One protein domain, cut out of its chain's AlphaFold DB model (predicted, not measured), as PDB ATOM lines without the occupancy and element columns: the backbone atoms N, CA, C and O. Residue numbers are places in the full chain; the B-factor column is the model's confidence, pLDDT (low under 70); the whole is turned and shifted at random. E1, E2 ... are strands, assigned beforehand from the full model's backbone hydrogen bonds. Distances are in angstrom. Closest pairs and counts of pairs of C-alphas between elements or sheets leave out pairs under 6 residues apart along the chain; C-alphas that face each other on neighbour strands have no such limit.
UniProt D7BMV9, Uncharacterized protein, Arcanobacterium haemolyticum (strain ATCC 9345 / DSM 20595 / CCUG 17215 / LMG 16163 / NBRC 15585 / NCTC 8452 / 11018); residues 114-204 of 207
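Overview. This is residues 114 to 204 of the 207 residues of an uncharacterized protein of Arcanobacterium haemolyticum (strain ATCC 9345 / DSM 20595 / CCUG 17215 / LMG 16163 / NBRC 15585 / NCTC 8452 / 11018) (UniProt D7BMV9). A strongly twisted five-stranded sheet, with E4 bent, wraps part of the way round a small, loosely closed barrel, and the hairpin of E5 and E6 covers its open side. Short pairings help close the gaps: residues 119 to 120, in the link from E1 to E2, pair with residues 176 to 177 of E5, parallel, and residues 202 to 203, in the end stretch after E7, pair with residues 183 to 184 of E6, antiparallel. The printed part has 91 residues, 41 of them, under half, in seven named strands, E1 to E7 along the chain, with no named helix: all strand. The large sheet runs E1, E2, E3, E4, E7, antiparallel; the whole is compact, with a radius of gyration of the C-alphas of 12.7 A and spans of 38 by 28 by 23 A.

Arrangement. Start at edge strand E1, residues 114 to 116; N 115 is 2.9 A from O 130 of E2, residues 127 to 132. In E3, residues 141 to 147, N 145 is 2.8 A from O 129. E4, residues 155 to 163, bends by 75 degrees at residue 158 and ends the meander E1 to E4, each strand the antiparallel neighbour of the one before; N 142 and O 161 are 2.8 A apart. In edge strand E7, residues 191 to 194, N 192 is 2.8 A from O 162. In the hairpin of E5, residues 174 to 179, and E6, residues 182 to 187, N 184 is 2.8 A from O 177. The closest C-alphas of E2 and E5, Val 128 and Val 176, are 7.6 A apart.

Along the chain. Find C-alpha 114 at (139.554, 130.784, 92.770), where E1 begins. E2 spans 16.5 A, E3 20.2 A, E4 22.2 A, E5 and E6 16.3 A each; E7 ends at C-alpha 194, (146.164, 114.049, 90.976).

Size, cuts and confidence. The C-alphas farthest apart, Ser 136 and Ser 180, are 41.2 A apart. The printed part has no cut and no long link. Look for pLDDT under 70 at residues 121 to 124, 134 to 140, 150 to 151 and 165 to 166.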
ATOM      1  N   TYR A 114     140.447 131.811  93.302       89.25
ATOM      2  CA  TYR A 114     139.554 130.784  92.770       89.25
ATOM      3  C   TYR A 114     138.953 131.181  91.433       89.25
ATOM      4  O   TYR A 114     138.771 132.360  91.122       89.25
ATOM      5  N   GLY A 115     138.602 130.163  90.660       90.31
ATOM      6  CA  GLY A 115     137.955 130.285  89.368       90.31
ATOM      7  C   GLY A 115     136.966 129.153  89.176       90.31
ATOM      8  O   GLY A 115     137.020 128.137  89.865       90.31
ATOM      9  N   ILE A 116     136.037 129.353  88.252       91.56
ATOM     10  CA  ILE A 116     135.068 128.331  87.863       91.56
ATOM     11  C   ILE A 116     135.654 127.607  86.655       91.56
ATOM     12  O   ILE A 116     136.100 128.268  85.717       91.56
ATOM     13  N   VAL A 117     135.670 126.275  86.682       92.44
ATOM     14  CA  VAL A 117     135.974 125.500  85.476       92.44
ATOM     15  C   VAL A 117     134.777 125.646  84.532       92.44
ATOM     16  O   VAL A 117     133.652 125.383  84.965       92.44
ATOM     17  N   PRO A 118     134.968 126.084  83.275       92.00
ATOM     18  CA  PRO A 118     133.868 126.214  82.324       92.00
ATOM     19  C   PRO A 118     133.115 124.895  82.179       92.00
ATOM     20  O   PRO A 118     133.737 123.834  82.172       92.00
ATOM     21  N   SER A 119     131.791 124.944  82.049       87.94
ATOM     22  CA  SER A 119     130.977 123.740  81.889       87.94
ATOM     23  C   SER A 119     130.079 123.812  80.666       87.94
ATOM     24  O   SER A 119     129.484 124.856  80.397       87.94
ATOM     25  N   LYS A 120     129.919 122.683  79.976       77.19
ATOM     26  CA  LYS A 120     128.852 122.479  78.987       77.19
ATOM     27  C   LYS A 120     127.732 121.688  79.675       77.19
ATOM     28  O   LYS A 120     127.996 120.604  80.188       77.19
ATOM     29  N   GLN A 121     126.548 122.304  79.785       69.38
ATOM     30  CA  GLN A 121     125.361 121.753  80.469       69.38
ATOM     31  C   GLN A 121     124.878 120.463  79.784       69.38
ATOM     32  O   GLN A 121     125.044 120.334  78.573       69.38
ATOM     33  N   ASP A 122     124.373 119.471  80.525       50.16
ATOM     34  CA  ASP A 122     123.058 119.495  81.200       50.16
ATOM     35  C   ASP A 122     122.857 120.406  82.427       50.16
ATOM     36  O   ASP A 122     123.787 120.753  83.159       50.16
ATOM     37  N   ASP A 123     121.592 120.803  82.605       55.09
ATOM     38  CA  ASP A 123     121.013 121.784  83.535       55.09
ATOM     39  C   ASP A 123     121.266 121.469  85.024       55.09
ATOM     40  O   ASP A 123     120.377 121.075  85.774       55.09
ATOM     41  N   THR A 124     122.519 121.595  85.463       65.62
ATOM     42  CA  THR A 124     122.929 121.314  86.842       65.62
ATOM     43  C   THR A 124     123.312 122.604  87.570       65.62
ATOM     44  O   THR A 124     124.109 123.410  87.091       65.62
ATOM     45  N   ASN A 125     122.785 122.794  88.786       79.69
ATOM     46  CA  ASN A 125     123.226 123.860  89.702       79.69
ATOM     47  C   ASN A 125     124.648 123.616  90.255       79.69
ATOM     48  O   ASN A 125     125.193 124.454  90.976       79.69
ATOM     49  N   CYS A 126     125.260 122.484  89.896       85.44
ATOM     50  CA  CYS A 126     126.574 122.075  90.348       85.44
ATOM     51  C   CYS A 126     127.693 122.788  89.586       85.44
ATOM     52  O   CYS A 126     127.752 122.787  88.357       85.44
ATOM     53  N   ARG A 127     128.629 123.379  90.326       88.94
ATOM     54  CA  ARG A 127     129.804 124.053  89.768       88.94
ATOM     55  C   ARG A 127     131.080 123.436  90.304       88.94
ATOM     56  O   ARG A 127     131.192 123.167  91.497       88.94
ATOM     57  N   VAL A 128     132.067 123.299  89.423       92.06
ATOM     58  CA  VAL A 128     133.429 122.918  89.798       92.06
ATOM     59  C   VAL A 128     134.277 124.178  89.895       92.06
ATOM     60  O   VAL A 128     134.436 124.931  88.934       92.06
ATOM     61  N   ILE A 129     134.809 124.415  91.085       92.50
ATOM     62  CA  ILE A 129     135.686 125.533  91.409       92.50
ATOM     63  C   ILE A 129     137.105 124.996  91.518       92.50
ATOM     64  O   ILE A 129     137.332 123.955  92.125       92.50
ATOM     65  N   TYR A 130     138.080 125.718  90.986       91.69
ATOM     66  CA  TYR A 130     139.489 125.395  91.163       91.69
ATOM     67  C   TYR A 130     140.196 126.538  91.887       91.69
ATOM     68  O   TYR A 130     139.906 127.711  91.644       91.69
ATOM     69  N   SER A 131     141.111 126.202  92.794       89.62
ATOM     70  CA  SER A 131     141.963 127.178  93.476       89.62
ATOM     71  C   SER A 131     143.330 127.290  92.811       89.62
ATOM     72  O   SER A 131     143.827 126.296  92.293       89.62
ATOM     73  N   TRP A 132     143.963 128.460  92.869       84.69
ATOM     74  CA  TRP A 132     145.402 128.641  92.650       84.69
ATOM     75  C   TRP A 132     145.976 129.555  93.730       84.69
ATOM     76  O   TRP A 132     145.314 130.488  94.187       84.69
ATOM     77  N   GLY A 133     147.221 129.302  94.130       73.88
ATOM     78  CA  GLY A 133     147.909 130.160  95.091       73.88
ATOM     79  C   GLY A 133     148.141 131.562  94.533       73.88
ATOM     80  O   GLY A 133     148.492 131.721  93.359       73.88
ATOM     81  N   ASN A 134     147.968 132.578  95.377       65.31
ATOM     82  CA  ASN A 134     148.360 133.943  95.056       65.31
ATOM     83  C   ASN A 134     149.745 134.224  95.667       65.31
ATOM     84  O   ASN A 134     149.914 134.263  96.877       65.31
ATOM     85  N   SER A 135     150.728 134.457  94.799       49.41
ATOM     86  CA  SER A 135     152.010 135.123  95.074       49.41
ATOM     87  C   SER A 135     153.131 134.402  95.862       49.41
ATOM     88  O   SER A 135     152.938 133.598  96.767       49.41
ATOM     89  N   SER A 136     154.363 134.787  95.505       47.41
ATOM     90  CA  SER A 136     155.674 134.556  96.149       47.41
ATOM     91  C   SER A 136     156.270 133.145  96.171       47.41
ATOM     92  O   SER A 136     157.476 133.009  95.976       47.41
ATOM     93  N   MET A 137     155.470 132.093  96.306       42.41
ATOM     94  CA  MET A 137     155.936 130.721  96.108       42.41
ATOM     95  C   MET A 137     155.407 130.236  94.762       42.41
ATOM     96  O   MET A 137     154.216 130.348  94.494       42.41
ATOM     97  N   HIS A 138     156.278 129.739  93.882       47.12
ATOM     98  CA  HIS A 138     155.929 129.198  92.562       47.12
ATOM     99  C   HIS A 138     155.056 127.927  92.663       47.12
ATOM    100  O   HIS A 138     155.460 126.845  92.240       47.12
ATOM    101  N   HIS A 139     153.868 128.020  93.252       50.34
ATOM    102  CA  HIS A 139     152.953 126.907  93.424       50.34
ATOM    103  C   HIS A 139     152.227 126.652  92.103       50.34
ATOM    104  O   HIS A 139     151.307 127.363  91.714       50.34
ATOM    105  N   ARG A 140     152.708 125.626  91.395       65.69
ATOM    106  CA  ARG A 140     152.209 125.124  90.105       65.69
ATOM    107  C   ARG A 140     151.085 124.100  90.280       65.69
ATOM    108  O   ARG A 140     150.994 123.160  89.500       65.69
ATOM    109  N   PHE A 141     150.297 124.229  91.345       79.44
ATOM    110  CA  PHE A 141     149.265 123.267  91.710       79.44
ATOM    111  C   PHE A 141     148.108 123.933  92.459       79.44
ATOM    112  O   PHE A 141     148.287 124.951  93.130       79.44
ATOM    113  N   GLY A 142     146.931 123.328  92.372       86.44
ATOM    114  CA  GLY A 142     145.708 123.786  93.012       86.44
ATOM    115  C   GLY A 142     144.768 122.633  93.336       86.44
ATOM    116  O   GLY A 142     145.101 121.469  93.122       86.44
ATOM    117  N   ARG A 143     143.597 122.934  93.901       89.31
ATOM    118  CA  ARG A 143     142.593 121.917  94.259       89.31
ATOM    119  C   ARG A 143     141.252 122.209  93.620       89.31
ATOM    120  O   ARG A 143     140.927 123.376  93.406       89.31
ATOM    121  N   PHE A 144     140.480 121.155  93.379       92.06
ATOM    122  CA  PHE A 144     139.094 121.285  92.955       92.06
ATOM    123  C   PHE A 144     138.137 121.226  94.146       92.06
ATOM    124  O   PHE A 144     138.357 120.503  95.125       92.06
ATOM    125  N   TYR A 145     137.057 121.984  94.027       92.50
ATOM    126  CA  TYR A 145     135.931 122.031  94.943       92.50
ATOM    127  C   TYR A 145     134.637 121.912  94.139       92.50
ATOM    128  O   TYR A 145     134.568 122.411  93.016       92.50
ATOM    129  N   THR A 146     133.610 121.300  94.711       91.75
ATOM    130  CA  THR A 146     132.260 121.259  94.137       91.75
ATOM    131  C   THR A 146     131.315 122.132  94.945       91.75
ATOM    132  O   THR A 146     131.513 122.365  96.139       91.75
ATOM    133  N   MET A 147     130.313 122.696  94.277       87.81
ATOM    134  CA  MET A 147     129.365 123.608  94.901       87.81
ATOM    135  C   MET A 147     127.991 123.467  94.249       87.81
ATOM    136  O   MET A 147     127.849 123.755  93.064       87.81
ATOM    137  N   SER A 148     127.006 123.015  95.029       83.00
ATOM    138  CA  SER A 148     125.632 122.720  94.591       83.00
ATOM    139  C   SER A 148     124.748 123.961  94.451       83.00
ATOM    140  O   SER A 148     123.750 123.931  93.738       83.00
ATOM    141  N   ASN A 149     125.091 125.062  95.128       74.50
ATOM    142  CA  ASN A 149     124.324 126.307  95.118       74.50
ATOM    143  C   ASN A 149     125.216 127.503  95.497       74.50
ATOM    144  O   ASN A 149     126.245 127.335  96.141       74.50
ATOM    145  N   ASN A 150     124.802 128.726  95.159       67.00
ATOM    146  CA  ASN A 150     125.549 129.973  95.349       67.00
ATOM    147  C   ASN A 150     125.855 130.342  96.817       67.00
ATOM    148  O   ASN A 150     126.714 131.186  97.044       67.00
ATOM    149  N   PHE A 151     125.192 129.742  97.809       64.25
ATOM    150  CA  PHE A 151     125.333 130.135  99.222       64.25
ATOM    151  C   PHE A 151     126.113 129.147 100.105       64.25
ATOM    152  O   PHE A 151     126.298 129.418 101.289       64.25
ATOM    153  N   HIS A 152     126.602 128.031  99.556       72.94
ATOM    154  CA  HIS A 152     127.331 127.018 100.327       72.94
ATOM    155  C   HIS A 152     128.849 127.247 100.310       72.94
ATOM    156  O   HIS A 152     129.395 127.933  99.448       72.94
ATOM    157  N   LEU A 153     129.556 126.679 101.285       82.62
ATOM    158  CA  LEU A 153     131.010 126.555 101.188       82.62
ATOM    159  C   LEU A 153     131.329 125.457 100.173       82.62
ATOM    160  O   LEU A 153     130.704 124.399 100.201       82.62
ATOM    161  N   GLY A 154     132.300 125.697  99.296       85.38
ATOM    162  CA  GLY A 154     132.736 124.680  98.346       85.38
ATOM    163  C   GLY A 154     133.261 123.441  99.068       85.38
ATOM    164  O   GLY A 154     134.123 123.537  99.948       85.38
ATOM    165  N   VAL A 155     132.756 122.278  98.670       89.38
ATOM    166  CA  VAL A 155     133.160 120.977  99.194       89.38
ATOM    167  C   VAL A 155     134.454 120.570  98.518       89.38
ATOM    168  O   VAL A 155     134.576 120.583  97.297       89.38
ATOM    169  N   LYS A 156     135.463 120.240  99.314       90.00
ATOM    170  CA  LYS A 156     136.772 119.845  98.804       90.00
ATOM    171  C   LYS A 156     136.693 118.468  98.143       90.00
ATOM    172  O   LYS A 156     136.304 117.502  98.789       90.00
ATOM    173  N   THR A 157     137.151 118.375  96.901       91.12
ATOM    174  CA  THR A 157     137.237 117.100  96.171       91.12
ATOM    175  C   THR A 157     138.566 116.381  96.464       91.12
ATOM    176  O   THR A 157     139.508 117.009  96.976       91.12
ATOM    177  N   PRO A 158     138.690 115.081  96.131       90.75
ATOM    178  CA  PRO A 158     139.980 114.391  96.175       90.75
ATOM    179  C   PRO A 158     140.971 114.912  95.123       90.75
ATOM    180  O   PRO A 158     142.175 114.760  95.313       90.75
ATOM    181  N   TYR A 159     140.482 115.568  94.064       91.62
ATOM    182  CA  TYR A 159     141.297 115.972  92.929       91.62
ATOM    183  C   TYR A 159     142.068 117.281  93.164       91.62
ATOM    184  O   TYR A 159     141.551 118.298  93.649       91.62
ATOM    185  N   SER A 160     143.321 117.282  92.728       89.94
ATOM    186  CA  SER A 160     144.169 118.456  92.542       89.94
ATOM    187  C   SER A 160     144.603 118.585  91.093       89.94
ATOM    188  O   SER A 160     144.591 117.617  90.345       89.94
ATOM    189  N   TRP A 161     144.988 119.793  90.696       90.44
ATOM    190  CA  TRP A 161     145.517 120.059  89.363       90.44
ATOM    191  C   TRP A 161     146.913 120.655  89.443       90.44
ATOM    192  O   TRP A 161     147.260 121.296  90.434       90.44
ATOM    193  N   SER A 162     147.692 120.493  88.379       87.81
ATOM    194  CA  SER A 162     148.980 121.149  88.177       87.81
ATOM    195  C   SER A 162     149.180 121.532  86.711       87.81
ATOM    196  O   SER A 162     148.664 120.875  85.813       87.81
ATOM    197  N   ALA A 163     149.901 122.622  86.437       83.31
ATOM    198  CA  ALA A 163     150.150 123.074  85.065       83.31
ATOM    199  C   ALA A 163     151.500 123.788  84.922       83.31
ATOM    200  O   ALA A 163     152.065 124.311  85.887       83.31
ATOM    201  N   LYS A 164     152.020 123.842  83.689       73.44
ATOM    202  CA  LYS A 164     153.183 124.676  83.353       73.44
ATOM    203  C   LYS A 164     152.745 126.138  83.218       73.44
ATOM    204  O   LYS A 164     151.937 126.462  82.358       73.44
ATOM    205  N   GLY A 165     153.316 127.011  84.043       61.91
ATOM    206  CA  GLY A 165     152.959 128.433  84.115       61.91
ATOM    207  C   GLY A 165     152.410 128.808  85.492       61.91
ATOM    208  O   GLY A 165     152.209 127.943  86.342       61.91
ATOM    209  N   SER A 166     152.225 130.102  85.745       65.19
ATOM    210  CA  SER A 166     151.673 130.619  87.004       65.19
ATOM    211  C   SER A 166     150.322 131.286  86.778       65.19
ATOM    212  O   SER A 166     150.180 132.052  85.827       65.19
ATOM    213  N   GLY A 167     149.388 131.094  87.709       75.88
ATOM    214  CA  GLY A 167     148.137 131.849  87.764       75.88
ATOM    215  C   GLY A 167     146.927 131.079  87.244       75.88
ATOM    216  O   GLY A 167     146.884 129.850  87.274       75.88
ATOM    217  N   LYS A 168     145.916 131.836  86.815       84.62
ATOM    218  CA  LYS A 168     144.640 131.301  86.346       84.62
ATOM    219  C   LYS A 168     144.856 130.429  85.099       84.62
ATOM    220  O   LYS A 168     145.444 130.886  84.123       84.62
ATOM    221  N   ILE A 169     144.315 129.211  85.103       86.44
ATOM    222  CA  ILE A 169     144.206 128.385  83.892       86.44
ATOM    223  C   ILE A 169     143.194 129.008  82.927       86.44
ATOM    224  O   ILE A 169     142.116 129.429  83.348       86.44
ATOM    225  N   HIS A 170     143.556 129.084  81.646       88.00
ATOM    226  CA  HIS A 170     142.688 129.630  80.606       88.00
ATOM    227  C   HIS A 170     141.408 128.807  80.448       88.00
ATOM    228  O   HIS A 170     141.441 127.581  80.465       88.00
ATOM    229  N   ASP A 171     140.291 129.489  80.207       87.81
ATOM    230  CA  ASP A 171     138.975 128.853  80.082       87.81
ATOM    231  C   ASP A 171     138.894 127.899  78.863       87.81
ATOM    232  O   ASP A 171     138.041 127.027  78.809       87.81
ATOM    233  N   THR A 172     139.812 128.001  77.896       90.25
ATOM    234  CA  THR A 172     139.913 127.085  76.742       90.25
ATOM    235  C   THR A 172     140.762 125.840  77.004       90.25
ATOM    236  O   THR A 172     140.815 124.941  76.169       90.25
ATOM    237  N   ALA A 173     141.462 125.777  78.136       90.75
ATOM    238  CA  ALA A 173     142.379 124.689  78.456       90.75
ATOM    239  C   ALA A 173     141.673 123.449  79.021       90.75
ATOM    240  O   ALA A 173     142.279 122.380  79.081       90.75
ATOM    241  N   TRP A 174     140.425 123.597  79.461       93.00
ATOM    242  CA  TRP A 174     139.647 122.557  80.120       93.00
ATOM    243  C   TRP A 174     138.156 122.896  80.148       93.00
ATOM    244  O   TRP A 174     137.767 124.052  80.004       93.00
ATOM    245  N   GLU A 175     137.325 121.888  80.367       94.19
ATOM    246  CA  GLU A 175     135.909 122.061  80.669       94.19
ATOM    247  C   GLU A 175     135.379 120.877  81.480       94.19
ATOM    248  O   GLU A 175     135.953 119.790  81.458       94.19
ATOM    249  N   VAL A 176     134.260 121.073  82.169       94.00
ATOM    250  CA  VAL A 176     133.482 119.991  82.778       94.00
ATOM    251  C   VAL A 176     132.266 119.706  81.906       94.00
ATOM    252  O   VAL A 176     131.536 120.623  81.524       94.00
ATOM    253  N   ARG A 177     132.043 118.433  81.589       93.12
ATOM    254  CA  ARG A 177     130.850 117.970  80.873       93.12
ATOM    255  C   ARG A 177     129.961 117.191  81.825       93.12
ATOM    256  O   ARG A 177     130.436 116.258  82.467       93.12
ATOM    257  N   TRP A 178     128.705 117.607  81.934       90.31
ATOM    258  CA  TRP A 178     127.736 116.998  82.839       90.31
ATOM    259  C   TRP A 178     126.892 115.973  82.096       90.31
ATOM    260  O   TRP A 178     126.231 116.318  81.123       90.31
ATOM    261  N   GLU A 179     126.915 114.728  82.569       87.44
ATOM    262  CA  GLU A 179     126.115 113.628  82.029       87.44
ATOM    263  C   GLU A 179     125.630 112.744  83.186       87.44
ATOM    264  O   GLU A 179     126.413 112.321  84.038       87.44
ATOM    265  N   SER A 180     124.327 112.446  83.224       83.12
ATOM    266  CA  SER A 180     123.727 111.513  84.198       83.12
ATOM    267  C   SER A 180     124.067 111.807  85.675       83.12
ATOM    268  O   SER A 180     124.292 110.888  86.458       83.12
ATOM    269  N   GLY A 181     124.125 113.089  86.062       82.00
ATOM    270  CA  GLY A 181     124.376 113.519  87.448       82.00
ATOM    271  C   GLY A 181     125.852 113.613  87.860       82.00
ATOM    272  O   GLY A 181     126.141 114.029  88.980       82.00
ATOM    273  N   TYR A 182     126.789 113.297  86.960       89.31
ATOM    274  CA  TYR A 182     128.227 113.419  87.203       89.31
ATOM    275  C   TYR A 182     128.870 114.388  86.206       89.31
ATOM    276  O   TYR A 182     128.545 114.399  85.019       89.31
ATOM    277  N   GLY A 183     129.807 115.200  86.687       91.44
ATOM    278  CA  GLY A 183     130.597 116.123  85.878       91.44
ATOM    279  C   GLY A 183     131.964 115.528  85.590       91.44
ATOM    280  O   GLY A 183     132.738 115.311  86.514       91.44
ATOM    281  N   THR A 184     132.292 115.279  84.330       93.75
ATOM    282  CA  THR A 184     133.594 114.729  83.933       93.75
ATOM    283  C   THR A 184     134.519 115.849  83.464       93.75
ATOM    284  O   THR A 184     134.127 116.667  82.628       93.75
ATOM    285  N   LEU A 185     135.746 115.910  83.992       94.06
ATOM    286  CA  LEU A 185     136.756 116.871  83.548       94.06
ATOM    287  C   LEU A 185     137.353 116.457  82.200       94.06
ATOM    288  O   LEU A 185     137.881 115.356  82.055       94.06
ATOM    289  N   HIS A 186     137.360 117.382  81.249       93.06
ATOM    290  CA  HIS A 186     138.080 117.274  79.988       93.06
ATOM    291  C   HIS A 186     139.171 118.339  79.935       93.06
ATOM    292  O   HIS A 186     138.903 119.519  80.153       93.06
ATOM    293  N   THR A 187     140.402 117.941  79.626       91.88
ATOM    294  CA  THR A 187     141.539 118.851  79.453       91.88
ATOM    295  C   THR A 187     141.952 118.899  77.980       91.88
ATOM    296  O   THR A 187     141.961 117.888  77.281       91.88
ATOM    297  N   TYR A 188     142.274 120.096  77.493       91.38
ATOM    298  CA  TYR A 188     142.722 120.375  76.121       91.38
ATOM    299  C   TYR A 188     144.178 120.842  76.061       91.38
ATOM    300  O   TYR A 188     144.748 121.011  74.985       91.38
ATOM    301  N   SER A 189     144.786 121.072  77.221       86.00
ATOM    302  CA  SER A 189     146.195 121.405  77.373       86.00
ATOM    303  C   SER A 189     146.851 120.485  78.405       86.00
ATOM    304  O   SER A 189     146.187 119.686  79.067       86.00
ATOM    305  N   SER A 190     148.177 120.572  78.528       85.50
ATOM    306  CA  SER A 190     148.951 119.756  79.469       85.50
ATOM    307  C   SER A 190     148.730 120.225  80.915       85.50
ATOM    308  O   SER A 190     149.468 121.067  81.433       85.50
ATOM    309  N   ILE A 191     147.687 119.674  81.538       87.19
ATOM    310  CA  ILE A 191     147.310 119.854  82.944       87.19
ATOM    311  C   ILE A 191     147.381 118.478  83.615       87.19
ATOM    312  O   ILE A 191     146.709 117.552  83.166       87.19
ATOM    313  N   GLY A 192     148.196 118.338  84.661       88.12
ATOM    314  CA  GLY A 192     148.254 117.125  85.487       88.12
ATOM    315  C   GLY A 192     147.123 117.115  86.511       88.12
ATOM    316  O   GLY A 192     146.784 118.181  87.033       88.12
ATOM    317  N   ILE A 193     146.538 115.947  86.790       90.69
ATOM    318  CA  ILE A 193     145.369 115.804  87.667       90.69
ATOM    319  C   ILE A 193     145.612 114.677  88.671       90.69
ATOM    320  O   ILE A 193     145.446 113.510  88.352       90.69
ATOM    321  N   ASP A 194     145.928 115.030  89.913       87.88
ATOM    322  CA  ASP A 194     146.164 114.049  90.976       87.88
ATOM    323  C   ASP A 194     144.873 113.757  91.763       87.88
ATOM    324  O   ASP A 194     144.180 114.713  92.118       87.88
ATOM    325  N   PRO A 195     144.574 112.499  92.136       85.62
ATOM    326  CA  PRO A 195     145.329 111.301  91.773       85.62
ATOM    327  C   PRO A 195     145.085 110.888  90.311       85.62
ATOM    328  O   PRO A 195     143.939 110.775  89.875       85.62
ATOM    329  N   ASP A 196     146.167 110.579  89.584       82.94
ATOM    330  CA  ASP A 196     146.104 110.153  88.174       82.94
ATOM    331  C   ASP A 196     145.355 108.814  87.982       82.94
ATOM    332  O   ASP A 196     144.909 108.490  86.882       82.94
ATOM    333  N   THR A 197     145.203 108.018  89.047       83.25
ATOM    334  CA  THR A 197     144.528 106.708  89.010       83.25
ATOM    335  C   THR A 197     143.032 106.803  88.742       83.25
ATOM    336  O   THR A 197     142.443 105.837  88.264       83.25
ATOM    337  N   ASP A 198     142.431 107.963  89.011       82.06
ATOM    338  CA  ASP A 198     140.983 108.166  88.971       82.06
ATOM    339  C   ASP A 198     140.585 109.088  87.804       82.06
ATOM    340  O   ASP A 198     139.616 109.849  87.895       82.06
ATOM    341  N   ILE A 199     141.364 109.049  86.714       85.81
ATOM    342  CA  ILE A 199     141.097 109.759  85.458       85.81
ATOM    343  C   ILE A 199     140.140 108.910  84.582       85.81
ATOM    344  O   ILE A 199     140.364 107.712  84.412       85.81
ATOM    345  N   PRO A 200     139.093 109.501  83.972       88.69
ATOM    346  CA  PRO A 200     138.794 110.927  83.984       88.69
ATOM    347  C   PRO A 200     138.234 111.373  85.338       88.69
ATOM    348  O   PRO A 200     137.400 110.686  85.920       88.69
ATOM    349  N   ALA A 201     138.685 112.536  85.820       92.31
ATOM    350  CA  ALA A 201     138.244 113.068  87.103       92.31
ATOM    351  C   ALA A 201     136.738 113.360  87.066       92.31
ATOM    352  O   ALA A 201     136.266 114.079  86.177       92.31
ATOM    353  N   ARG A 202     135.994 112.795  88.021       93.19
ATOM    354  CA  ARG A 202     134.531 112.908  88.102       93.19
ATOM    355  C   ARG A 202     134.104 113.683  89.336       93.19
ATOM    356  O   ARG A 202     134.565 113.428  90.443       93.19
ATOM    357  N   PHE A 203     133.173 114.599  89.142       92.19
ATOM    358  CA  PHE A 203     132.654 115.477  90.173       92.19
ATOM    359  C   PHE A 203     131.177 115.202  90.409       92.19
ATOM    360  O   PHE A 203     130.400 115.063  89.466       92.19
ATOM    361  N   THR A 204     130.793 115.197  91.677       89.69
ATOM    362  CA  THR A 204     129.404 115.247  92.124       89.69
ATOM    363  C   THR A 204     129.220 116.454  93.023       89.69
ATOM    364  O   THR A 204     130.142 116.886  93.723       89.69
TER     365      THR A 204